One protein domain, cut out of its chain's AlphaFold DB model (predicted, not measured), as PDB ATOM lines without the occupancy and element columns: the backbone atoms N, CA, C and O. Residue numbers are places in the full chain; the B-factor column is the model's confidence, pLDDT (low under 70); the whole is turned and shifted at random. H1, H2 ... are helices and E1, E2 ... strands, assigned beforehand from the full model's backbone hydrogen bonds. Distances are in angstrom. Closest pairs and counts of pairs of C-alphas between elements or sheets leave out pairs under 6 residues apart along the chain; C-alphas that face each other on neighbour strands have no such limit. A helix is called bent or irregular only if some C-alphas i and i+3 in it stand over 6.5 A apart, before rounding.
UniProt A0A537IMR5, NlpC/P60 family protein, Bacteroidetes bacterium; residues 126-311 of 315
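Overview. This is residues 126 to 311 of the 315 residues of the protein "NlpC/P60 family protein" of Bacteroidetes bacterium (UniProt A0A537IMR5). A strongly twisted sheet of six strands has helices H1, H2, H3 and H4 over one face and the short H6 on the other. A long looping stretch, residues 134 to 183, lies with H5 toward one end of the whole, and H4 and E1 lie toward the other. The printed part has 186 residues, with six named helices and six named strands in the order H1 H2 H3 H4 E1 E2 E3 E4 H5 E5 H6 E6; the sheet, E1 E6 E2 E3 E4 E5, is antiparallel. The class is mixed, helices and strands, with under half of the residues in named elements. The whole is compact, with a radius of gyration of the C-alphas of 16.3 A and spans of 54 by 37 by 36 A.

Arrangement. Start at H1, residues 126 to 133, which lies over E4, residues 267 to 273, and E5, residues 288 to 293, at a height over the sheet of 7.8 A. Next find H2, residues 184 to 193, over E3, residues 252 to 261, and E4; its line rises 39.8 degrees, only just short of standing up from the sheet. H1 and H2 touch as a helical hairpin, opposite ways at a steep tilt of 45 degrees, with the C-alphas of Glu 128 and Leu 191 closest at 6.0 A. H3, residues 204 to 207, touches H2, the closest C-alphas being those of Ser 185 and Ala 204, 5.0 A. H4, residues 210 to 221, runs along E1, residues 227 to 232, at 23 degrees on the local plane; Pro 210 and Val 229 have the closest C-alphas, 5.1 A. H1, H2 and H4 on one face make two layers with the sheet. E2, residues 244 to 249, E3 and E4 form a meander, each strand the antiparallel neighbour of the one before, with hairpins E2 and E3, and E3 and E4. Within hydrogen-bond range are N 245 and O 257 of E2 and E3, 3.0 A, N 258 and O 270 of E3 and E4, 2.9 A, and N 269 and O 292 of E4 and E5, 2.8 A. H5, residues 279 to 283, is not on the sheet. H6, residues 294 to 298, is on the opposite face from H1. E6, residues 303 to 310, is an inner strand between E1 and E2, its antiparallel neighbours; within hydrogen-bond range are N 230 of E1 and O 307 of E6, 2.9 A apart, and N 246 of E2 and O 304 of E6, 3.0 A apart. Every O i to N i+4 pair is within hydrogen-bond range in H1, H2, H5 and H6, in H4 6 of 8 are, and H3 is too short for one.

Along the chain. Find C-alpha 126 at (85.493, 55.053, 43.996), where H1 begins. H2 is 14.5 A long and H4 15.2 A; H4 is only just irregular, C-alphas 216 and 219 being 6.9 A apart. E3, 26.7 A, begins at C-alpha 252 (60.576, 51.751, 51.113) and bends by 58 degrees at residue 255. E6, 22.8 A, ends at C-alpha 310 (74.729, 68.777, 36.319).

Size, cuts and confidence. The C-alphas of Gly 144 and Lys 311, the two farthest apart, are 54.1 A apart. The printed part has no cut; the links H1 to H2, of 50 residues, and E1 to E2, of 11, are long. Mean pLDDT of the printed part is 93.4, with residues 263 and 300 under 70.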
ATOM      1  N   ALA A 126      84.846  56.247  44.547       89.50
ATOM      2  CA  ALA A 126      85.493  55.053  43.996       89.50
ATOM      3  C   ALA A 126      86.679  54.588  44.854       89.50
ATOM      4  O   ALA A 126      86.803  53.394  45.160       89.50
ATOM      5  N   ARG A 127      87.513  55.534  45.298       88.06
ATOM      6  CA  ARG A 127      88.656  55.275  46.177       88.06
ATOM      7  C   ARG A 127      88.215  54.698  47.519       88.06
ATOM      8  O   ARG A 127      88.701  53.638  47.913       88.06
ATOM      9  N   GLU A 128      87.283  55.355  48.212       94.12
ATOM     10  CA  GLU A 128      86.841  54.897  49.534       94.12
ATOM     11  C   GLU A 128      86.051  53.582  49.457       94.12
ATOM     12  O   GLU A 128      86.240  52.702  50.295       94.12
ATOM     13  N   ALA A 129      85.227  53.392  48.423       95.69
ATOM     14  CA  ALA A 129      84.503  52.144  48.192       95.69
ATOM     15  C   ALA A 129      85.456  50.962  47.986       95.69
ATOM     16  O   ALA A 129      85.269  49.904  48.588       95.69
ATOM     17  N   THR A 130      86.503  51.155  47.182       92.12
ATOM     18  CA  THR A 130      87.542  50.143  46.946       92.12
ATOM     19  C   THR A 130      88.343  49.870  48.214       92.12
ATOM     20  O   THR A 130      88.559  48.706  48.552       92.12
ATOM     21  N   TYR A 131      88.721  50.912  48.965       93.94
ATOM     22  CA  TYR A 131      89.406  50.760  50.250       93.94
ATOM     23  C   TYR A 131      88.590  49.912  51.229       93.94
ATOM     24  O   TYR A 131      89.125  48.947  51.769       93.94
ATOM     25  N   LEU A 132      87.305  50.236  51.417       96.75
ATOM     26  CA  LEU A 132      86.401  49.547  52.343       96.75
ATOM     27  C   LEU A 132      86.064  48.114  51.891       96.75
ATOM     28  O   LEU A 132      85.879  47.242  52.735       96.75
ATOM     29  N   ALA A 133      85.985  47.864  50.581       96.88
ATOM     30  CA  ALA A 133      85.700  46.542  50.014       96.88
ATOM     31  C   ALA A 133      86.923  45.607  49.967       96.88
ATOM     32  O   ALA A 133      86.764  44.389  49.863       96.88
ATOM     33  N   ASN A 134      88.144  46.145  50.017       95.00
ATOM     34  CA  ASN A 134      89.356  45.339  49.985       95.00
ATOM     35  C   ASN A 134      89.626  44.716  51.361       95.00
ATOM     36  O   ASN A 134      90.043  45.383  52.307       95.00
ATOM     37  N   ARG A 135      89.426  43.399  51.456       95.88
ATOM     38  CA  ARG A 135      89.562  42.642  52.708       95.88
ATOM     39  C   ARG A 135      90.973  42.700  53.299       95.88
ATOM     40  O   ARG A 135      91.109  42.718  54.518       95.88
ATOM     41  N   ASN A 136      91.998  42.823  52.454       95.62
ATOM     42  CA  ASN A 136      93.396  42.885  52.886       95.62
ATOM     43  C   ASN A 136      93.715  44.153  53.692       95.62
ATOM     44  O   ASN A 136      94.674  44.157  54.458       95.62
ATOM     45  N   ASN A 137      92.897  45.205  53.576       95.06
ATOM     46  CA  ASN A 137      93.032  46.408  54.402       95.06
ATOM     47  C   ASN A 137      92.557  46.194  55.851       95.06
ATOM     48  O   ASN A 137      92.773  47.059  56.698       95.06
ATOM     49  N   PHE A 138      91.891  45.072  56.144       96.75
ATOM     50  CA  PHE A 138      91.178  44.845  57.401       96.75
ATOM     51  C   PHE A 138      91.427  43.439  57.942       96.75
ATOM     52  O   PHE A 138      90.540  42.588  57.931       96.75
ATOM     53  N   ILE A 139      92.633  43.186  58.439       97.44
ATOM     54  CA  ILE A 139      92.968  41.925  59.106       97.44
ATOM     55  C   ILE A 139      92.964  42.151  60.615       97.44
ATOM     56  O   ILE A 139      93.802  42.880  61.143       97.44
ATOM     57  N   TYR A 140      92.024  41.516  61.312       97.31
ATOM     58  CA  TYR A 140      91.854  41.640  62.755       97.31
ATOM     59  C   TYR A 140      91.944  40.265  63.427       97.31
ATOM     60  O   TYR A 140      91.168  39.366  63.083       97.31
ATOM     61  N   PRO A 141      92.846  40.073  64.406       97.31
ATOM     62  CA  PRO A 141      92.905  38.825  65.153       97.31
ATOM     63  C   PRO A 141      91.667  38.647  66.045       97.31
ATOM     64  O   PRO A 141      90.944  39.599  66.372       97.31
ATOM     65  N   ALA A 142      91.432  37.403  66.458       97.50
ATOM     66  CA  ALA A 142      90.458  37.118  67.503       97.50
ATOM     67  C   ALA A 142      90.893  37.777  68.825       97.50
ATOM     68  O   ALA A 142      92.086  37.862  69.115       97.50
ATOM     69  N   ASN A 143      89.931  38.234  69.630       96.62
ATOM     70  CA  ASN A 143      90.185  38.832  70.946       96.62
ATOM     71  C   ASN A 143      89.133  38.383  71.977       96.62
ATOM     72  O   ASN A 143      88.378  39.195  72.518       96.62
ATOM     73  N   GLY A 144      89.042  37.069  72.185       95.38
ATOM     74  CA  GLY A 144      88.023  36.428  73.019       95.38
ATOM     75  C   GLY A 144      86.828  35.903  72.220       95.38
ATOM     76  O   GLY A 144      86.722  36.121  71.014       95.38
ATOM     77  N   GLU A 145      85.931  35.201  72.911       93.88
ATOM     78  CA  GLU A 145      84.800  34.472  72.317       93.88
ATOM     79  C   GLU A 145      83.841  35.387  71.542       93.88
ATOM     80  O   GLU A 145      83.491  35.105  70.404       93.88
ATOM     81  N   LEU A 146      83.510  36.555  72.102       95.62
ATOM     82  CA  LEU A 146      82.624  37.534  71.459       95.62
ATOM     83  C   LEU A 146      83.314  38.369  70.372       95.62
ATOM     84  O   LEU A 146      82.726  39.300  69.832       95.62
ATOM     85  N   ASN A 147      84.574  38.085  70.067       96.69
ATOM     86  CA  ASN A 147      85.424  38.895  69.209       96.69
ATOM     87  C   ASN A 147      86.172  37.978  68.221       96.69
ATOM     88  O   ASN A 147      87.401  37.874  68.298       96.69
ATOM     89  N   PRO A 148      85.471  37.352  67.257       95.88
ATOM     90  CA  PRO A 148      86.070  36.400  66.320       95.88
ATOM     91  C   PRO A 148      87.123  37.049  65.409       95.88
ATOM     92  O   PRO A 148      87.076  38.245  65.133       95.88
ATOM     93  N   ALA A 149      88.085  36.282  64.900       97.12
ATOM     94  CA  ALA A 149      89.003  36.810  63.889       97.12
ATOM     95  C   ALA A 149      88.228  37.287  62.644       97.12
ATOM     96  O   ALA A 149      87.229  36.683  62.253       97.12
ATOM     97  N   GLN A 150      88.696  38.361  62.010       97.06
ATOM     98  CA  GLN A 150      88.109  38.907  60.787       97.06
ATOM     99  C   GLN A 150      89.194  39.153  59.739       97.06
ATOM    100  O   GLN A 150      90.229  39.750  60.020       97.06
ATOM    101  N   ASN A 151      88.928  38.727  58.509       97.25
ATOM    102  CA  ASN A 151      89.687  39.123  57.327       97.25
ATOM    103  C   ASN A 151      88.713  39.861  56.418       97.25
ATOM    104  O   ASN A 151      87.955  39.195  55.726       97.25
ATOM    105  N   GLY A 152      88.683  41.187  56.456       97.62
ATOM    106  CA  GLY A 152      87.678  42.039  55.832       97.62
ATOM    107  C   GLY A 152      86.663  42.607  56.824       97.62
ATOM    108  O   GLY A 152      86.469  42.092  57.928       97.62
ATOM    109  N   LEU A 153      85.985  43.675  56.403       98.25
ATOM    110  CA  LEU A 153      84.841  44.217  57.129       98.25
ATOM    111  C   LEU A 153      83.642  43.267  57.000       98.25
ATOM    112  O   LEU A 153      83.312  42.814  55.905       98.25
ATOM    113  N   ALA A 154      82.984  42.985  58.121       97.81
ATOM    114  CA  ALA A 154      81.758  42.197  58.162       97.81
ATOM    115  C   ALA A 154      80.531  43.056  57.817       97.81
ATOM    116  O   ALA A 154      80.586  44.293  57.791       97.81
ATOM    117  N   TYR A 155      79.390  42.404  57.605       98.06
ATOM    118  CA  TYR A 155      78.116  43.110  57.711       98.06
ATOM    119  C   TYR A 155      77.758  43.319  59.181       98.06
ATOM    120  O   TYR A 155      77.833  42.383  59.974       98.06
ATOM    121  N   SER A 156      77.342  44.529  59.545       97.44
ATOM    122  CA  SER A 156      76.918  44.849  60.912       97.44
ATOM    123  C   SER A 156      75.676  45.734  60.873       97.44
ATOM    124  O   SER A 156      75.750  46.891  60.458       97.44
ATOM    125  N   TRP A 157      74.519  45.170  61.235       96.56
ATOM    126  CA  TRP A 157      73.212  45.826  61.128       96.56
ATOM    127  C   TRP A 157      73.174  47.126  61.936       96.56
ATOM    128  O   TRP A 157      73.502  47.144  63.118       96.56
ATOM    129  N   GLY A 158      72.796  48.236  61.304       95.56
ATOM    130  CA  GLY A 158      72.773  49.563  61.920       95.56
ATOM    131  C   GLY A 158      74.127  50.282  61.934       95.56
ATOM    132  O   GLY A 158      74.148  51.515  62.015       95.56
ATOM    133  N   ALA A 159      75.254  49.573  61.812       96.94
ATOM    134  CA  ALA A 159      76.582  50.154  61.993       96.94
ATOM    135  C   ALA A 159      76.932  51.185  60.916       96.94
ATOM    136  O   ALA A 159      76.669  51.000  59.725       96.94
ATOM    137  N   LYS A 160      77.559  52.280  61.359       96.81
ATOM    138  CA  LYS A 160      78.012  53.392  60.510       96.81
ATOM    139  C   LYS A 160      79.510  53.647  60.591       96.81
ATOM    140  O   LYS A 160      80.008  54.388  59.762       96.81
ATOM    141  N   LYS A 161      80.213  53.068  61.566       96.88
ATOM    142  CA  LYS A 161      81.652  53.248  61.788       96.88
ATOM    143  C   LYS A 161      82.355  51.916  61.572       96.88
ATOM    144  O   LYS A 161      82.058  50.961  62.279       96.88
ATOM    145  N   PHE A 162      83.255  51.857  60.599       97.12
ATOM    146  CA  PHE A 162      83.955  50.619  60.239       97.12
ATOM    147  C   PHE A 162      85.211  50.364  61.083       97.12
ATOM    148  O   PHE A 162      85.743  49.260  61.073       97.12
ATOM    149  N   ASP A 163      85.695  51.389  61.779       96.62
ATOM    150  CA  ASP A 163      86.925  51.408  62.574       96.62
ATOM    151  C   ASP A 163      86.681  51.100  64.059       96.62
ATOM    152  O   ASP A 163      87.602  51.151  64.871       96.62
ATOM    153  N   GLN A 164      85.442  50.768  64.427       96.81
ATOM    154  CA  GLN A 164      85.065  50.381  65.781       96.81
ATOM    155  C   GLN A 164      84.544  48.950  65.780       96.81
ATOM    156  O   GLN A 164      83.675  48.591  64.987       96.81
ATOM    157  N   ARG A 165      85.070  48.142  66.702       96.81
ATOM    158  CA  ARG A 165      84.613  46.775  66.924       96.81
ATOM    159  C   ARG A 165      83.456  46.793  67.901       96.81
ATOM    160  O   ARG A 165      83.674  46.896  69.106       96.81
ATOM    161  N   LEU A 166      82.240  46.725  67.387       95.62
ATOM    162  CA  LEU A 166      81.036  46.850  68.199       95.62
ATOM    163  C   LEU A 166      80.065  45.724  67.880       95.62
ATOM    164  O   LEU A 166      80.052  45.184  66.772       95.62
ATOM    165  N   ASN A 167      79.244  45.389  68.865       94.81
ATOM    166  CA  ASN A 167      78.044  44.608  68.636       94.81
ATOM    167  C   ASN A 167      77.142  45.341  67.614       94.81
ATOM    168  O   ASN A 167      77.069  46.577  67.684       94.81
ATOM    169  N   PRO A 168      76.501  44.640  66.657       94.31
ATOM    170  CA  PRO A 168      75.597  45.265  65.696       94.31
ATOM    171  C   PRO A 168      74.539  46.139  66.388       94.31
ATOM    172  O   PRO A 168      73.706  45.629  67.129       94.31
ATOM    173  N   PRO A 169      74.550  47.467  66.177       89.81
ATOM    174  CA  PRO A 169      73.721  48.381  66.966       89.81
ATOM    175  C   PRO A 169      72.254  48.427  66.523       89.81
ATOM    176  O   PRO A 169      71.460  49.172  67.098       89.81
ATOM    177  N   GLY A 170      71.893  47.743  65.439       83.25
ATOM    178  CA  GLY A 170      70.546  47.796  64.900       83.25
ATOM    179  C   GLY A 170      69.550  47.001  65.746       83.25
ATOM    180  O   GLY A 170      69.824  45.895  66.200       83.25
ATOM    181  N   GLU A 171      68.363  47.575  65.927       82.38
ATOM    182  CA  GLU A 171      67.294  46.987  66.731       82.38
ATOM    183  C   GLU A 171      66.898  45.590  66.230       82.38
ATOM    184  O   GLU A 171      66.713  45.376  65.026       82.38
ATOM    185  N   GLY A 172      66.754  44.660  67.177       79.19
ATOM    186  CA  GLY A 172      66.312  43.294  66.917       79.19
ATOM    187  C   GLY A 172      67.372  42.376  66.305       79.19
ATOM    188  O   GLY A 172      66.985  41.326  65.799       79.19
ATOM    189  N   ASP A 173      68.658  42.753  66.319       82.56
ATOM    190  CA  ASP A 173      69.762  41.844  65.992       82.56
ATOM    191  C   ASP A 173      70.164  41.012  67.225       82.56
ATOM    192  O   ASP A 173      70.373  41.540  68.314       82.56
ATOM    193  N   SER A 174      70.255  39.696  67.054       87.88
ATOM    194  CA  SER A 174      70.619  38.714  68.075       87.88
ATOM    195  C   SER A 174      72.097  38.331  68.022       87.88
ATOM    196  O   SER A 174      72.530  37.435  68.750       87.88
ATOM    197  N   CYS A 175      72.874  38.926  67.115       90.06
ATOM    198  CA  CYS A 175      74.304  38.675  67.018       90.06
ATOM    199  C   CYS A 175      75.008  39.165  68.287       90.06
ATOM    200  O   CYS A 175      74.922  40.338  68.628       90.06
ATOM    201  N   LEU A 176      75.718  38.272  68.978       92.12
ATOM    202  CA  LEU A 176      76.459  38.608  70.200       92.12
ATOM    203  C   LEU A 176      77.900  39.053  69.911       92.12
ATOM    204  O   LEU A 176      78.530  39.690  70.754       92.12
ATOM    205  N   HIS A 177      78.423  38.750  68.720       95.12
ATOM    206  CA  HIS A 177      79.793  39.087  68.348       95.12
ATOM    207  C   HIS A 177      79.971  40.595  68.136       95.12
ATOM    208  O   HIS A 177      79.195  41.226  67.419       95.12
ATOM    209  N   ASN A 178      81.041  41.167  68.691       96.75
ATOM    210  CA  ASN A 178      81.506  42.488  68.294       96.75
ATOM    211  C   ASN A 178      82.361  42.362  67.035       96.75
ATOM    212  O   ASN A 178      83.388  41.665  67.008       96.75
ATOM    213  N   VAL A 179      81.965  43.094  66.003       97.00
ATOM    214  CA  VAL A 179      82.578  43.022  64.681       97.00
ATOM    215  C   VAL A 179      82.958  44.412  64.191       97.00
ATOM    216  O   VAL A 179      82.276  45.397  64.473       97.00
ATOM    217  N   PHE A 180      84.043  44.500  63.430       98.00
ATOM    218  CA  PHE A 180      84.279  45.640  62.551       98.00
ATOM    219  C   PHE A 180      83.425  45.457  61.301       98.00
ATOM    220  O   PHE A 180      83.582  44.463  60.584       98.00
ATOM    221  N   GLY A 181      82.507  46.378  61.030       97.50
ATOM    222  CA  GLY A 181      81.586  46.201  59.917       97.50
ATOM    223  C   GLY A 181      80.709  47.404  59.628       97.50
ATOM    224  O   GLY A 181      80.704  48.397  60.352       97.50
ATOM    225  N   LEU A 182      79.963  47.295  58.536       98.25
ATOM    226  CA  LEU A 182      79.021  48.308  58.067       98.25
ATOM    227  C   LEU A 182      77.750  47.619  57.581       98.25
ATOM    228  O   LEU A 182      77.832  46.551  56.972       98.25
ATOM    229  N   ASP A 183      76.586  48.236  57.771       97.75
ATOM    230  CA  ASP A 183      75.399  47.884  56.984       97.75
ATOM    231  C   ASP A 183      75.413  48.597  55.617       97.75
ATOM    232  O   ASP A 183      76.325  49.369  55.304       97.75
ATOM    233  N   CYS A 184      74.404  48.344  54.778       98.00
ATOM    234  CA  CYS A 184      74.308  48.936  53.441       98.00
ATOM    235  C   CYS A 184      74.288  50.475  53.469       98.00
ATOM    236  O   CYS A 184      75.015  51.124  52.721       98.00
ATOM    237  N   SER A 185      73.524  51.064  54.391       98.00
ATOM    238  CA  SER A 185      73.470  52.517  54.599       98.00
ATOM    239  C   SER A 185      74.724  53.093  55.275       98.00
ATOM    240  O   SER A 185      75.051  54.268  55.132       98.00
ATOM    241  N   GLY A 186      75.457  52.281  56.027       98.25
ATOM    242  CA  GLY A 186      76.711  52.627  56.674       98.25
ATOM    243  C   GLY A 186      77.849  52.679  55.691       98.25
ATOM    244  O   GLY A 186      78.682  53.572  55.783       98.25
ATOM    245  N   PHE A 187      77.823  51.793  54.703       98.56
ATOM    246  CA  PHE A 187      78.706  51.878  53.557       98.56
ATOM    247  C   PHE A 187      78.524  53.200  52.810       98.56
ATOM    248  O   PHE A 187      79.485  53.955  52.698       98.56
ATOM    249  N   ILE A 188      77.295  53.544  52.409       98.38
ATOM    250  CA  ILE A 188      77.018  54.831  51.747       98.38
ATOM    251  C   ILE A 188      77.395  56.014  52.642       98.38
ATOM    252  O   ILE A 188      78.084  56.923  52.189       98.38
ATOM    253  N   TYR A 189      77.030  55.981  53.925       98.25
ATOM    254  CA  TYR A 189      77.432  57.010  54.885       98.25
ATOM    255  C   TYR A 189      78.949  57.231  54.907       98.25
ATOM    256  O   TYR A 189      79.392  58.377  54.856       98.25
ATOM    257  N   GLN A 190      79.741  56.156  54.925       98.12
ATOM    258  CA  GLN A 190      81.199  56.246  54.919       98.12
ATOM    259  C   GLN A 190      81.752  56.822  53.613       98.12
ATOM    260  O   GLN A 190      82.717  57.581  53.668       98.12
ATOM    261  N   LEU A 191      81.138  56.541  52.457       97.25
ATOM    262  CA  LEU A 191      81.557  57.160  51.193       97.25
ATOM    263  C   LEU A 191      81.427  58.686  51.252       97.25
ATOM    264  O   LEU A 191      82.348  59.391  50.851       97.25
ATOM    265  N   PHE A 192      80.329  59.204  51.799       97.44
ATOM    266  CA  PHE A 192      80.136  60.647  51.939       97.44
ATOM    267  C   PHE A 192      81.003  61.257  53.048       97.44
ATOM    268  O   PHE A 192      81.711  62.233  52.800       97.44
ATOM    269  N   GLU A 193      80.996  60.673  54.252       96.94
ATOM    270  CA  GLU A 193      81.729  61.202  55.413       96.94
ATOM    271  C   GLU A 193      83.231  61.316  55.122       96.94
ATOM    272  O   GLU A 193      83.852  62.342  55.411       96.94
ATOM    273  N   ARG A 194      83.812  60.293  54.489       95.06
ATOM    274  CA  ARG A 194      85.246  60.254  54.171       95.06
ATOM    275  C   ARG A 194      85.644  61.166  53.010       95.06
ATOM    276  O   ARG A 194      86.825  61.457  52.859       95.06
ATOM    277  N   ASN A 195      84.669  61.675  52.257       94.62
ATOM    278  CA  ASN A 195      84.847  62.731  51.259       94.62
ATOM    279  C   ASN A 195      84.450  64.117  51.797       94.62
ATOM    280  O   ASN A 195      84.181  65.040  51.033       94.62
ATOM    281  N   GLY A 196      84.421  64.283  53.126       94.94
ATOM    282  CA  GLY A 196      84.184  65.572  53.777       94.94
ATOM    283  C   GLY A 196      82.730  66.043  53.731       94.94
ATOM    284  O   GLY A 196      82.438  67.168  54.137       94.94
ATOM    285  N   ILE A 197      81.802  65.197  53.277       94.88
ATOM    286  CA  ILE A 197      80.387  65.539  53.180       94.88
ATOM    287  C   ILE A 197      79.673  65.032  54.426       94.88
ATOM    288  O   ILE A 197      79.560  63.829  54.668       94.88
ATOM    289  N   ARG A 198      79.154  65.967  55.226       91.88
ATOM    290  CA  ARG A 198      78.332  65.635  56.394       91.88
ATOM    291  C   ARG A 198      77.007  65.048  55.926       91.88
ATOM    292  O   ARG A 198      76.084  65.776  55.572       91.88
ATOM    293  N   PHE A 199      76.930  63.724  55.935       85.31
ATOM    294  CA  PHE A 199      75.775  62.989  55.447       85.31
ATOM    295  C   PHE A 199      74.890  62.478  56.578       85.31
ATOM    296  O   PHE A 199      75.338  62.277  57.710       85.31
ATOM    297  N   LEU A 200      73.606  62.279  56.279       81.50
ATOM    298  CA  LEU A 200      72.650  61.827  57.276       81.50
ATOM    299  C   LEU A 200      72.970  60.388  57.704       81.50
ATOM    300  O   LEU A 200      73.003  59.455  56.894       81.50
ATOM    301  N   LYS A 201      73.140  60.202  59.017       84.75
ATOM    302  CA  LYS A 201      73.043  58.882  59.642       84.75
ATOM    303  C   LYS A 201      71.580  58.460  59.563       84.75
ATOM    304  O   LYS A 201      70.746  59.011  60.271       84.75
ATOM    305  N   GLY A 202      71.271  57.532  58.669       91.00
ATOM    306  CA  GLY A 202      69.904  57.099  58.399       91.00
ATOM    307  C   GLY A 202      69.866  55.691  57.830       91.00
ATOM    308  O   GLY A 202      70.906  55.035  57.695       91.00
ATOM    309  N   ARG A 203      68.657  55.226  57.522       95.44
ATOM    310  CA  ARG A 203      68.419  53.958  56.826       95.44
ATOM    311  C   ARG A 203      68.610  54.146  55.319       95.44
ATOM    312  O   ARG A 203      68.693  55.267  54.825       95.44
ATOM    313  N   ALA A 204      68.622  53.038  54.580       96.69
ATOM    314  CA  ALA A 204      68.687  53.056  53.119       96.69
ATOM    315  C   ALA A 204      67.602  53.960  52.491       96.69
ATOM    316  O   ALA A 204      67.899  54.718  51.575       96.69
ATOM    317  N   ASP A 205      66.370  53.925  53.017       97.12
ATOM    318  CA  ASP A 205      65.254  54.751  52.529       97.12
ATOM    319  C   ASP A 205      65.484  56.258  52.700       97.12
ATOM    320  O   ASP A 205      65.175  57.029  51.794       97.12
ATOM    321  N   ASP A 206      66.095  56.672  53.812       96.50
ATOM    322  CA  ASP A 206      66.424  58.079  54.054       96.50
ATOM    323  C   ASP A 206      67.548  58.538  53.118       96.50
ATOM    324  O   ASP A 206      67.509  59.633  52.558       96.50
ATOM    325  N   GLN A 207      68.556  57.682  52.929       97.12
ATOM    326  CA  GLN A 207      69.765  58.009  52.178       97.12
ATOM    327  C   GLN A 207      69.579  57.994  50.660       97.12
ATOM    328  O   GLN A 207      70.338  58.664  49.966       97.12
ATOM    329  N   ARG A 208      68.582  57.275  50.130       96.06
ATOM    330  CA  ARG A 208      68.238  57.354  48.701       96.06
ATOM    331  C   ARG A 208      67.452  58.614  48.331       96.06
ATOM    332  O   ARG A 208      67.282  58.892  47.151       96.06
ATOM    333  N   ASN A 209      66.891  59.325  49.312       97.31
ATOM    334  CA  ASN A 209      65.955  60.407  49.045       97.31
ATOM    335  C   ASN A 209      66.683  61.587  48.364       97.31
ATOM    336  O   ASN A 209      67.618  62.136  48.959       97.31
ATOM    337  N   PRO A 210      66.248  62.032  47.167       96.94
ATOM    338  CA  PRO A 210      66.938  63.096  46.441       96.94
ATOM    339  C   PRO A 210      67.060  64.409  47.218       96.94
ATOM    340  O   PRO A 210      68.102  65.056  47.168       96.94
ATOM    341  N   ALA A 211      66.039  64.793  47.989       96.44
ATOM    342  CA  ALA A 211      66.075  66.023  48.776       96.44
ATOM    343  C   ALA A 211      67.103  65.940  49.917       96.44
ATOM    344  O   ALA A 211      67.802  66.917  50.193       96.44
ATOM    345  N   VAL A 212      67.233  64.770  50.551       96.00
ATOM    346  CA  VAL A 212      68.240  64.520  51.598       96.00
ATOM    347  C   VAL A 212      69.649  64.552  51.007       96.00
ATOM    348  O   VAL A 212      70.513  65.254  51.536       96.00
ATOM    349  N   LEU A 213      69.865  63.855  49.889       96.00
ATOM    350  CA  LEU A 213      71.135  63.851  49.158       96.00
ATOM    351  C   LEU A 213      71.534  65.259  48.719       96.00
ATOM    352  O   LEU A 213      72.636  65.714  49.027       96.00
ATOM    353  N   LYS A 214      70.614  65.987  48.081       95.88
ATOM    354  CA  LYS A 214      70.839  67.362  47.634       95.88
ATOM    355  C   LYS A 214      71.223  68.264  48.797       95.88
ATOM    356  O   LYS A 214      72.230  68.959  48.716       95.88
ATOM    357  N   LYS A 215      70.477  68.211  49.905       95.50
ATOM    358  CA  LYS A 215      70.767  69.009  51.104       95.50
ATOM    359  C   LYS A 215      72.173  68.748  51.647       95.50
ATOM    360  O   LYS A 215      72.840  69.692  52.059       95.50
ATOM    361  N   ALA A 216      72.621  67.495  51.648       95.25
ATOM    362  CA  ALA A 216      73.961  67.152  52.110       95.25
ATOM    363  C   ALA A 216      75.072  67.598  51.144       95.25
ATOM    364  O   ALA A 216      76.180  67.877  51.590       95.25
ATOM    365  N   LEU A 217      74.779  67.687  49.844       95.56
ATOM    366  CA  LEU A 217      75.732  68.088  48.806       95.56
ATOM    367  C   LEU A 217      75.869  69.608  48.637       95.56
ATOM    368  O   LEU A 217      76.900  70.051  48.137       95.56
ATOM    369  N   ILE A 218      74.895  70.410  49.091       95.31
ATOM    370  CA  ILE A 218      74.957  71.883  49.011       95.31
ATOM    371  C   ILE A 218      76.287  72.440  49.552       95.31
ATOM    372  O   ILE A 218      76.937  73.174  48.819       95.31
ATOM    373  N   PRO A 219      76.779  72.080  50.756       94.69
ATOM    374  CA  PRO A 219      78.050  72.617  51.249       94.69
ATOM    375  C   PRO A 219      79.268  72.259  50.385       94.69
ATOM    376  O   PRO A 219      80.251  72.993  50.389       94.69
ATOM    377  N   TYR A 220      79.219  71.136  49.663       94.31
ATOM    378  CA  TYR A 220      80.308  70.682  48.795       94.31
ATOM    379  C   TYR A 220      80.313  71.440  47.459       94.31
ATOM    380  O   TYR A 220      81.355  71.905  46.993       94.31
ATOM    381  N   PHE A 221      79.135  71.632  46.864       92.69
ATOM    382  CA  PHE A 221      78.984  72.402  45.628       92.69
ATOM    383  C   PHE A 221      78.949  73.923  45.857       92.69
ATOM    384  O   PHE A 221      79.242  74.680  44.933       92.69
ATOM    385  N   GLY A 222      78.736  74.380  47.093       91.94
ATOM    386  CA  GLY A 222      78.639  75.795  47.454       91.94
ATOM    387  C   GLY A 222      77.353  76.423  46.919       91.94
ATOM    388  O   GLY A 222      76.305  75.782  46.898       91.94
ATOM    389  N   ASP A 223      77.450  77.659  46.431       86.62
ATOM    390  CA  ASP A 223      76.320  78.407  45.860       86.62
ATOM    391  C   ASP A 223      75.954  77.971  44.427       86.62
ATOM    392  O   ASP A 223      75.172  78.638  43.746       86.62
ATOM    393  N   SER A 224      76.513  76.858  43.936       87.31
ATOM    394  CA  SER A 224      76.197  76.370  42.596       87.31
ATOM    395  C   SER A 224      74.730  75.961  42.487       87.31
ATOM    396  O   SER A 224      74.234  75.077  43.189       87.31
ATOM    397  N   THR A 225      74.046  76.562  41.520       84.19
ATOM    398  CA  THR A 225      72.688  76.194  41.104       84.19
ATOM    399  C   THR A 225      72.681  75.100  40.037       84.19
ATOM    400  O   THR A 225      71.610  74.625  39.641       84.19
ATOM    401  N   ARG A 226      73.865  74.694  39.562       90.06
ATOM    402  CA  ARG A 226      74.014  73.787  38.426       90.06
ATOM    403  C   ARG A 226      73.904  72.327  38.803       90.06
ATOM    404  O   ARG A 226      73.765  71.534  37.894       90.06
ATOM    405  N   PHE A 227      73.924  71.925  40.068       93.56
ATOM    406  CA  PHE A 227      73.727  70.512  40.402       93.56
ATOM    407  C   PHE A 227      72.292  70.212  40.861       93.56
ATOM    408  O   PHE A 227      71.590  71.054  41.431       93.56
ATOM    409  N   ASP A 228      71.847  68.983  40.620       95.06
ATOM    410  CA  ASP A 228      70.626  68.436  41.202       95.06
ATOM    411  C   ASP A 228      70.802  66.976  41.610       95.06
ATOM    412  O   ASP A 228      71.780  66.325  41.242       95.06
ATOM    413  N   VAL A 229      69.825  66.461  42.354       96.12
ATOM    414  CA  VAL A 229      69.683  65.026  42.591       96.12
ATOM    415  C   VAL A 229      68.309  64.600  42.110       96.12
ATOM    416  O   VAL A 229      67.300  65.176  42.518       96.12
ATOM    417  N   VAL A 230      68.269  63.595  41.244       96.19
ATOM    418  CA  VAL A 230      67.041  63.102  40.616       96.19
ATOM    419  C   VAL A 230      66.830  61.632  40.946       96.19
ATOM    420  O   VAL A 230      67.788  60.866  41.018       96.19
ATOM    421  N   ASP A 231      65.573  61.248  41.163       97.00
ATOM    422  CA  ASP A 231      65.172  59.845  41.274       97.00
ATOM    423  C   ASP A 231      64.742  59.344  39.895       97.00
ATOM    424  O   ASP A 231      63.994  60.023  39.187       97.00
ATOM    425  N   MET A 232      65.241  58.184  39.491       95.56
ATOM    426  CA  MET A 232      65.126  57.673  38.134       95.56
ATOM    427  C   MET A 232      64.817  56.178  38.130       95.56
ATOM    428  O   MET A 232      65.275  55.413  38.980       95.56
ATOM    429  N   ASN A 233      64.086  55.751  37.102       93.75
ATOM    430  CA  ASN A 233      63.865  54.346  36.783       93.75
ATOM    431  C   ASN A 233      64.488  54.047  35.415       93.75
ATOM    432  O   ASN A 233      63.829  54.158  34.381       93.75
ATOM    433  N   ILE A 234      65.786  53.749  35.417       93.44
ATOM    434  CA  ILE A 234      66.589  53.518  34.212       93.44
ATOM    435  C   ILE A 234      67.101  52.076  34.174       93.44
ATOM    436  O   ILE A 234      67.361  51.505  35.231       93.44
ATOM    437  N   PRO A 235      67.268  51.471  32.984       92.94
ATOM    438  CA  PRO A 235      67.825  50.131  32.867       92.94
ATOM    439  C   PRO A 235      69.314  50.097  33.260       92.94
ATOM    440  O   PRO A 235      70.005  51.112  33.146       92.94
ATOM    441  N   PRO A 236      69.867  48.916  33.610       91.88
ATOM    442  CA  PRO A 236      71.257  48.802  34.061       91.88
ATOM    443  C   PRO A 236      72.292  49.221  33.011       91.88
ATOM    444  O   PRO A 236      73.402  49.604  33.357       91.88
ATOM    445  N   SER A 237      71.937  49.162  31.724       91.31
ATOM    446  CA  SER A 237      72.783  49.627  30.617       91.31
ATOM    447  C   SER A 237      72.998  51.144  30.601       91.31
ATOM    448  O   SER A 237      73.898  51.609  29.913       91.31
ATOM    449  N   GLN A 238      72.183  51.904  31.336       92.38
ATOM    450  CA  GLN A 238      72.301  53.356  31.488       92.38
ATOM    451  C   GLN A 238      72.913  53.759  32.833       92.38
ATOM    452  O   GLN A 238      72.984  54.951  33.142       92.38
ATOM    453  N   PHE A 239      73.312  52.785  33.656       93.38
ATOM    454  CA  PHE A 239      73.966  53.075  34.922       93.38
ATOM    455  C   PHE A 239      75.326  53.705  34.680       93.38
ATOM    456  O   PHE A 239      76.030  53.382  33.723       93.38
ATOM    457  N   GLN A 240      75.703  54.583  35.595       92.25
ATOM    458  CA  GLN A 240      76.917  55.363  35.494       92.25
ATOM    459  C   GLN A 240      77.586  55.500  36.867       92.25
ATOM    460  O   GLN A 240      76.995  55.190  37.904       92.25
ATOM    461  N   SER A 241      78.855  55.914  36.885       93.44
ATOM    462  CA  SER A 241      79.563  56.153  38.147       93.44
ATOM    463  C   SER A 241      78.852  57.240  38.960       93.44
ATOM    464  O   SER A 241      78.462  58.264  38.406       93.44
ATOM    465  N   GLY A 242      78.681  57.014  40.260       94.00
ATOM    466  CA  GLY A 242      77.963  57.907  41.168       94.00
ATOM    467  C   GLY A 242      76.467  57.619  41.310       94.00
ATOM    468  O   GLY A 242      75.840  58.180  42.208       94.00
ATOM    469  N   ASP A 243      75.894  56.726  40.496       96.94
ATOM    470  CA  ASP A 243      74.502  56.303  40.670       96.94
ATOM    471  C   ASP A 243      74.315  55.561  41.985       96.94
ATOM    472  O   ASP A 243      74.976  54.556  42.252       96.94
ATOM    473  N   ILE A 244      73.361  56.014  42.789       97.94
ATOM    474  CA  ILE A 244      72.964  55.345  44.021       97.94
ATOM    475  C   ILE A 244      71.781  54.441  43.695       97.94
ATOM    476  O   ILE A 244      70.654  54.903  43.525       97.94
ATOM    477  N   VAL A 245      72.039  53.138  43.617       97.75
ATOM    478  CA  VAL A 245      71.010  52.139  43.320       97.75
ATOM    479  C   VAL A 245      70.443  51.613  44.626       97.75
ATOM    480  O   VAL A 245      71.179  51.203  45.529       97.75
ATOM    481  N   TYR A 246      69.121  51.596  44.724       97.75
ATOM    482  CA  TYR A 246      68.417  51.149  45.914       97.75
ATOM    483  C   TYR A 246      67.335  50.130  45.558       97.75
ATOM    484  O   TYR A 246      66.727  50.185  44.494       97.75
ATOM    485  N   PHE A 247      67.074  49.200  46.472       96.31
ATOM    486  CA  PHE A 247      66.079  48.144  46.302       96.31
ATOM    487  C   PHE A 247      64.918  48.376  47.243       96.31
ATOM    488  O   PHE A 247      65.121  48.667  48.426       96.31
ATOM    489  N   GLN A 248      63.704  48.219  46.725       94.25
ATOM    490  CA  GLN A 248      62.494  48.569  47.452       94.25
ATOM    491  C   GLN A 248      61.634  47.360  47.783       94.25
ATOM    492  O   GLN A 248      61.557  46.383  47.040       94.25
ATOM    493  N   LYS A 249      60.943  47.464  48.915       93.38
ATOM    494  CA  LYS A 249      59.849  46.584  49.308       93.38
ATOM    495  C   LYS A 249      58.777  47.453  49.952       93.38
ATOM    496  O   LYS A 249      59.081  48.232  50.852       93.38
ATOM    497  N   ASN A 250      57.537  47.346  49.478       93.56
ATOM    498  CA  ASN A 250      56.401  48.139  49.967       93.56
ATOM    499  C   ASN A 250      56.674  49.660  49.949       93.56
ATOM    500  O   ASN A 250      56.408  50.358  50.922       93.56
ATOM    501  N   GLY A 251      57.280  50.160  48.863       91.25
ATOM    502  CA  GLY A 251      57.574  51.588  48.668       91.25
ATOM    503  C   GLY A 251      58.746  52.151  49.482       91.25
ATOM    504  O   GLY A 251      59.045  53.337  49.359       91.25
ATOM    505  N   ARG A 252      59.432  51.330  50.287       95.06
ATOM    506  CA  ARG A 252      60.576  51.751  51.113       95.06
ATOM    507  C   ARG A 252      61.840  51.037  50.675       95.06
ATOM    508  O   ARG A 252      61.808  49.828  50.423       95.06
ATOM    509  N   ALA A 253      62.953  51.761  50.596       96.50
ATOM    510  CA  ALA A 253      64.228  51.126  50.298       96.50
ATOM    511  C   ALA A 253      64.746  50.339  51.510       96.50
ATOM    512  O   ALA A 253      64.894  50.882  52.605       96.50
ATOM    513  N   TYR A 254      65.037  49.056  51.304       95.75
ATOM    514  CA  TYR A 254      65.599  48.174  52.333       95.75
ATOM    515  C   TYR A 254      67.091  47.898  52.118       95.75
ATOM    516  O   TYR A 254      67.766  47.413  53.023       95.75
ATOM    517  N   HIS A 255      67.612  48.196  50.927       96.88
ATOM    518  CA  HIS A 255      69.014  48.004  50.578       96.88
ATOM    519  C   HIS A 255      69.478  49.085  49.606       96.88
ATOM    520  O   HIS A 255      68.679  49.577  48.810       96.88
ATOM    521  N   ILE A 256      70.754  49.450  49.675       97.94
ATOM    522  CA  ILE A 256      71.346  50.535  48.889       97.94
ATOM    523  C   ILE A 256      72.816  50.238  48.599       97.94
ATOM    524  O   ILE A 256      73.493  49.561  49.378       97.94
ATOM    525  N   GLY A 257      73.300  50.749  47.478       97.88
ATOM    526  CA  GLY A 257      74.705  50.750  47.099       97.88
ATOM    527  C   GLY A 257      74.964  51.824  46.046       97.88
ATOM    528  O   GLY A 257      74.064  52.586  45.696       97.88
ATOM    529  N   MET A 258      76.188  51.884  45.537       98.06
ATOM    530  CA  MET A 258      76.595  52.873  44.543       98.06
ATOM    531  C   MET A 258      77.299  52.200  43.369       98.06
ATOM    532  O   MET A 258      78.176  51.356  43.560       98.06
ATOM    533  N   CYS A 259      76.925  52.568  42.150       96.94
ATOM    534  CA  CYS A 259      77.658  52.195  40.952       96.94
ATOM    535  C   CYS A 259      78.895  53.075  40.827       96.94
ATOM    536  O   CYS A 259      78.802  54.298  40.856       96.94
ATOM    537  N   LEU A 260      80.062  52.454  40.704       93.50
ATOM    538  CA  LEU A 260      81.341  53.145  40.607       93.50
ATOM    539  C   LEU A 260      82.171  52.483  39.519       93.50
ATOM    540  O   LEU A 260      82.282  51.252  39.461       93.50
ATOM    541  N   LYS A 261      82.708  53.305  38.619       86.38
ATOM    542  CA  LYS A 261      83.557  52.829  37.533       86.38
ATOM    543  C   LYS A 261      84.976  52.649  38.059       86.38
ATOM    544  O   LYS A 261      85.570  53.580  38.593       86.38
ATOM    545  N   LEU A 262      85.498  51.434  37.940       77.44
ATOM    546  CA  LEU A 262      86.881  51.112  38.274       77.44
ATOM    547  C   LEU A 262      87.849  51.738  37.286       77.44
ATOM    548  O   LEU A 262      87.419  52.106  36.202       77.44
ATOM    549  N   GLY A 263      89.138  51.706  37.656       67.19
ATOM    550  CA  GLY A 263      90.391  51.924  36.904       67.19
ATOM    551  C   GLY A 263      90.598  51.014  35.688       67.19
ATOM    552  O   GLY A 263      91.528  51.195  34.918       67.19
ATOM    553  N   THR A 264      89.679  50.087  35.452       74.75
ATOM    554  CA  THR A 264      89.616  49.264  34.239       74.75
ATOM    555  C   THR A 264      88.502  49.694  33.282       74.75
ATOM    556  O   THR A 264      88.333  49.088  32.229       74.75
ATOM    557  N   GLY A 265      87.687  50.686  33.656       78.56
ATOM    558  CA  GLY A 265      86.462  51.064  32.951       78.56
ATOM    559  C   GLY A 265      85.260  50.171  33.288       78.56
ATOM    560  O   GLY A 265      84.135  50.488  32.899       78.56
ATOM    561  N   GLU A 266      85.456  49.085  34.048       86.25
ATOM    562  CA  GLU A 266      84.367  48.223  34.517       86.25
ATOM    563  C   GLU A 266      83.495  48.972  35.534       86.25
ATOM    564  O   GLU A 266      83.978  49.438  36.568       86.25
ATOM    565  N   LEU A 267      82.190  49.058  35.270       90.69
ATOM    566  CA  LEU A 267      81.225  49.588  36.225       90.69
ATOM    567  C   LEU A 267      80.817  48.489  37.216       90.69
ATOM    568  O   LEU A 267      80.265  47.455  36.825       90.69
ATOM    569  N   ARG A 268      81.070  48.714  38.507       94.19
ATOM    570  CA  ARG A 268      80.696  47.790  39.584       94.19
ATOM    571  C   ARG A 268      79.682  48.412  40.520       94.19
ATOM    572  O   ARG A 268      79.673  49.619  40.730       94.19
ATOM    573  N   PHE A 269      78.845  47.569  41.110       96.62
ATOM    574  CA  PHE A 269      77.929  47.952  42.172       96.62
ATOM    575  C   PHE A 269      78.571  47.672  43.527       96.62
ATOM    576  O   PHE A 269      78.776  46.513  43.896       96.62
ATOM    577  N   TYR A 270      78.907  48.732  44.252       97.81
ATOM    578  CA  TYR A 270      79.479  48.652  45.584       97.81
ATOM    579  C   TYR A 270      78.389  48.740  46.645       97.81
ATOM    580  O   TYR A 270      77.592  49.677  46.673       97.81
ATOM    581  N   GLU A 271      78.365  47.761  47.537       97.94
ATOM    582  CA  GLU A 271      77.377  47.637  48.608       97.94
ATOM    583  C   GLU A 271      78.030  47.054  49.862       97.94
ATOM    584  O   GLU A 271      79.071  46.407  49.776       97.94
ATOM    585  N   SER A 272      77.371  47.190  51.015       98.12
ATOM    586  CA  SER A 272      77.580  46.259  52.129       98.12
ATOM    587  C   SER A 272      76.369  45.351  52.276       98.12
ATOM    588  O   SER A 272      75.256  45.840  52.463       98.12
ATOM    589  N   SER A 273      76.565  44.035  52.173       96.56
ATOM    590  CA  SER A 273      75.464  43.062  52.122       96.56
ATOM    591  C   SER A 273      75.447  42.102  53.307       96.56
ATOM    592  O   SER A 273      76.494  41.650  53.764       96.56
ATOM    593  N   GLY A 274      74.247  41.745  53.757       95.19
ATOM    594  CA  GLY A 274      73.995  40.871  54.899       95.19
ATOM    595  C   GLY A 274      72.573  41.070  55.404       95.19
ATOM    596  O   GLY A 274      71.716  41.550  54.657       95.19
ATOM    597  N   GLY A 275      72.308  40.685  56.646       93.75
ATOM    598  CA  GLY A 275      71.014  40.937  57.273       93.75
ATOM    599  C   GLY A 275      71.057  40.831  58.794       93.75
ATOM    600  O   GLY A 275      72.024  40.295  59.335       93.75
ATOM    601  N   PRO A 276      70.025  41.336  59.488       93.12
ATOM    602  CA  PRO A 276      69.902  41.174  60.936       93.12
ATOM    603  C   PRO A 276      69.759  39.691  61.306       93.12
ATOM    604  O   PRO A 276      69.237  38.912  60.503       93.12
ATOM    605  N   ASN A 277      70.181  39.303  62.513       92.19
ATOM    606  CA  ASN A 277      70.045  37.940  63.054       92.19
ATOM    607  C   ASN A 277      70.797  36.858  62.262       92.19
ATOM    608  O   ASN A 277      70.425  35.687  62.273       92.19
ATOM    609  N   LYS A 278      71.861  37.244  61.552       93.56
ATOM    610  CA  LYS A 278      72.664  36.354  60.696       93.56
ATOM    611  C   LYS A 278      74.149  36.407  61.049       93.56
ATOM    612  O   LYS A 278      74.987  36.555  60.168       93.56
ATOM    613  N   CYS A 279      74.464  36.327  62.340       89.69
ATOM    614  CA  CYS A 279      75.799  36.597  62.891       89.69
ATOM    615  C   CYS A 279      76.924  35.840  62.154       89.69
ATOM    616  O   CYS A 279      77.826  36.470  61.608       89.69
ATOM    617  N   GLU A 280      76.809  34.514  62.036       92.00
ATOM    618  CA  GLU A 280      77.807  33.683  61.345       92.00
ATOM    619  C   GLU A 280      77.884  33.974  59.841       92.00
ATOM    620  O   GLU A 280      78.970  34.134  59.281       92.00
ATOM    621  N   GLU A 281      76.736  34.113  59.164       95.44
ATOM    622  CA  GLU A 281      76.738  34.453  57.737       95.44
ATOM    623  C   GLU A 281      77.400  35.815  57.497       95.44
ATOM    624  O   GLU A 281      78.156  35.960  56.537       95.44
ATOM    625  N   ASN A 282      77.125  36.806  58.352       95.69
ATOM    626  CA  ASN A 282      77.612  38.183  58.249       95.69
ATOM    627  C   ASN A 282      79.138  38.302  58.382       95.69
ATOM    628  O   ASN A 282      79.699  39.293  57.903       95.69
ATOM    629  N   LEU A 283      79.801  37.298  58.964       94.38
ATOM    630  CA  LEU A 283      81.261  37.179  59.042       94.38
ATOM    631  C   LEU A 283      81.893  36.555  57.787       94.38
ATOM    632  O   LEU A 283      83.107  36.644  57.593       94.38
ATOM    633  N   SER A 284      81.094  35.922  56.924       95.12
ATOM    634  CA  SER A 284      81.610  35.214  55.751       95.12
ATOM    635  C   SER A 284      82.240  36.145  54.709       95.12
ATOM    636  O   SER A 284      81.994  37.353  54.644       95.12
ATOM    637  N   VAL A 285      83.033  35.552  53.813       93.69
ATOM    638  CA  VAL A 285      83.722  36.285  52.739       93.69
ATOM    639  C   VAL A 285      82.788  36.931  51.717       93.69
ATOM    640  O   VAL A 285      83.195  37.830  50.986       93.69
ATOM    641  N   VAL A 286      81.528  36.499  51.684       94.94
ATOM    642  CA  VAL A 286      80.504  37.014  50.774       94.94
ATOM    643  C   VAL A 286      79.603  38.062  51.431       94.94
ATOM    644  O   VAL A 286      78.642  38.490  50.801       94.94
ATOM    645  N   ARG A 287      79.867  38.494  52.667       96.56
ATOM    646  CA  ARG A 287      79.119  39.568  53.343       96.56
ATOM    647  C   ARG A 287      80.010  40.775  53.632       96.56
ATOM    648  O   ARG A 287      81.223  40.722  53.442       96.56
ATOM    649  N   GLY A 288      79.372  41.859  54.068       98.00
ATOM    650  CA  GLY A 288      80.016  43.147  54.305       98.00
ATOM    651  C   GLY A 288      80.237  43.950  53.018       98.00
ATOM    652  O   GLY A 288      79.638  43.618  51.982       98.00
ATOM    653  N   PRO A 289      81.050  45.021  53.092       98.50
ATOM    654  CA  PRO A 289      81.451  45.842  51.953       98.50
ATOM    655  C   PRO A 289      82.109  45.030  50.833       98.50
ATOM    656  O   PRO A 289      83.047  44.271  51.071       98.50
ATOM    657  N   ARG A 290      81.631  45.201  49.600       97.12
ATOM    658  CA  ARG A 290      82.134  44.509  48.405       97.12
ATOM    659  C   ARG A 290      81.729  45.238  47.125       97.12
ATOM    660  O   ARG A 290      80.724  45.942  47.104       97.12
ATOM    661  N   GLY A 291      82.478  45.008  46.050       95.56
ATOM    662  CA  GLY A 291      82.100  45.396  44.688       95.56
ATOM    663  C   GLY A 291      81.610  44.185  43.896       95.56
ATOM    664  O   GLY A 291      82.305  43.173  43.828       95.56
ATOM    665  N   LEU A 292      80.428  44.279  43.295       94.75
ATOM    666  CA  LEU A 292      79.813  43.224  42.484       94.75
ATOM    667  C   LEU A 292      79.672  43.649  41.025       94.75
ATOM    668  O   LEU A 292      79.544  44.836  40.719       94.75
ATOM    669  N   LYS A 293      79.592  42.670  40.119       92.69
ATOM    670  CA  LYS A 293      79.140  42.942  38.750       92.69
ATOM    671  C   LYS A 293      77.659  43.311  38.772       92.69
ATOM    672  O   LYS A 293      76.857  42.630  39.410       92.69
ATOM    673  N   ILE A 294      77.290  44.353  38.031       87.56
ATOM    674  CA  ILE A 294      75.915  44.879  37.981       87.56
ATOM    675  C   ILE A 294      74.894  43.787  37.624       87.56
ATOM    676  O   ILE A 294      73.855  43.664  38.274       87.56
ATOM    677  N   THR A 295      75.218  42.938  36.647       83.50
ATOM    678  CA  THR A 295      74.343  41.850  36.181       83.50
ATOM    679  C   THR A 295      74.006  40.831  37.269       83.50
ATOM    680  O   THR A 295      72.906  40.289  37.274       83.50
ATOM    681  N   GLN A 296      74.914  40.593  38.220       77.12
ATOM    682  CA  GLN A 296      74.720  39.602  39.281       77.12
ATOM    683  C   GLN A 296      73.712  40.059  40.339       77.12
ATOM    684  O   GLN A 296      73.078  39.222  40.976       77.12
ATOM    685  N   ARG A 297      73.570  41.373  40.560       77.06
ATOM    686  CA  ARG A 297      72.772  41.897  41.678       77.06
ATOM    687  C   ARG A 297      71.340  42.267  41.295       77.06
ATOM    688  O   ARG A 297      70.460  42.174  42.147       77.06
ATOM    689  N   LEU A 298      71.114  42.691  40.053       80.06
ATOM    690  CA  LEU A 298      69.850  43.309  39.629       80.06
ATOM    691  C   LEU A 298      68.806  42.329  39.079       80.06
ATOM    692  O   LEU A 298      67.669  42.731  38.836       80.06
ATOM    693  N   ALA A 299      69.152  41.056  38.881       71.88
ATOM    694  CA  ALA A 299      68.217  40.073  38.346       71.88
ATOM    695  C   ALA A 299      66.990  39.899  39.270       71.88
ATOM    696  O   ALA A 299      67.123  39.532  40.438       71.88
ATOM    697  N   GLY A 300      65.791  40.170  38.743       68.31
ATOM    698  CA  GLY A 300      64.511  39.871  39.401       68.31
ATOM    699  C   GLY A 300      64.121  40.760  40.588       68.31
ATOM    700  O   GLY A 300      63.184  40.418  41.304       68.31
ATOM    701  N   SER A 301      64.810  41.882  40.822       75.50
ATOM    702  CA  SER A 301      64.512  42.787  41.943       75.50
ATOM    703  C   SER A 301      63.986  44.138  41.460       75.50
ATOM    704  O   SER A 301      64.536  44.714  40.527       75.50
ATOM    705  N   GLY A 302      62.960  44.676  42.128       90.12
ATOM    706  CA  GLY A 302      62.557  46.072  41.947       90.12
ATOM    707  C   GLY A 302      63.613  47.012  42.532       90.12
ATOM    708  O   GLY A 302      63.953  46.900  43.716       90.12
ATOM    709  N   TYR A 303      64.134  47.918  41.709       95.50
ATOM    710  CA  TYR A 303      65.122  48.919  42.101       95.50
ATOM    711  C   TYR A 303      64.742  50.306  41.576       95.50
ATOM    712  O   TYR A 303      63.920  50.430  40.669       95.50
ATOM    713  N   GLY A 304      65.364  51.330  42.147       96.50
ATOM    714  CA  GLY A 304      65.407  52.681  41.597       96.50
ATOM    715  C   GLY A 304      66.817  53.257  41.705       96.50
ATOM    716  O   GLY A 304      67.706  52.635  42.303       96.50
ATOM    717  N   VAL A 305      67.030  54.423  41.097       97.50
ATOM    718  CA  VAL A 305      68.341  55.077  41.021       97.50
ATOM    719  C   VAL A 305      68.223  56.538  41.427       97.50
ATOM    720  O   VAL A 305      67.539  57.308  40.763       97.50
ATOM    721  N   ALA A 306      68.941  56.939  42.471       97.94
ATOM    722  CA  ALA A 306      69.178  58.346  42.763       97.94
ATOM    723  C   ALA A 306      70.491  58.784  42.105       97.94
ATOM    724  O   ALA A 306      71.546  58.194  42.353       97.94
ATOM    725  N   ARG A 307      70.435  59.821  41.268       97.00
ATOM    726  CA  ARG A 307      71.569  60.303  40.473       97.00
ATOM    727  C   ARG A 307      71.851  61.768  40.756       97.00
ATOM    728  O   ARG A 307      70.936  62.587  40.769       97.00
ATOM    729  N   ILE A 308      73.128  62.092  40.933       95.19
ATOM    730  CA  ILE A 308      73.620  63.471  40.967       95.19
ATOM    731  C   ILE A 308      73.852  63.910  39.519       95.19
ATOM    732  O   ILE A 308      74.570  63.233  38.784       95.19
ATOM    733  N   VAL A 309      73.235  65.015  39.105       91.94
ATOM    734  CA  VAL A 309      73.298  65.538  37.730       91.94
ATOM    735  C   VAL A 309      73.783  66.979  37.713       91.94
ATOM    736  O   VAL A 309      73.528  67.731  38.655       91.94
ATOM    737  N   LEU A 310      74.436  67.379  36.620       89.50
ATOM    738  CA  LEU A 310      74.729  68.777  36.319       89.50
ATOM    739  C   LEU A 310      73.759  69.290  35.258       89.50
ATOM    740  O   LEU A 310      73.605  68.713  34.187       89.50
ATOM    741  N   LYS A 311      73.115  70.406  35.564       87.12
ATOM    742  CA  LYS A 311      72.297  71.197  34.662       87.12
ATOM    743  C   LYS A 311      73.199  71.925  33.660       87.12
ATOM    744  O   LYS A 311      74.322  72.329  34.008       87.12
TER     745      LYS A 311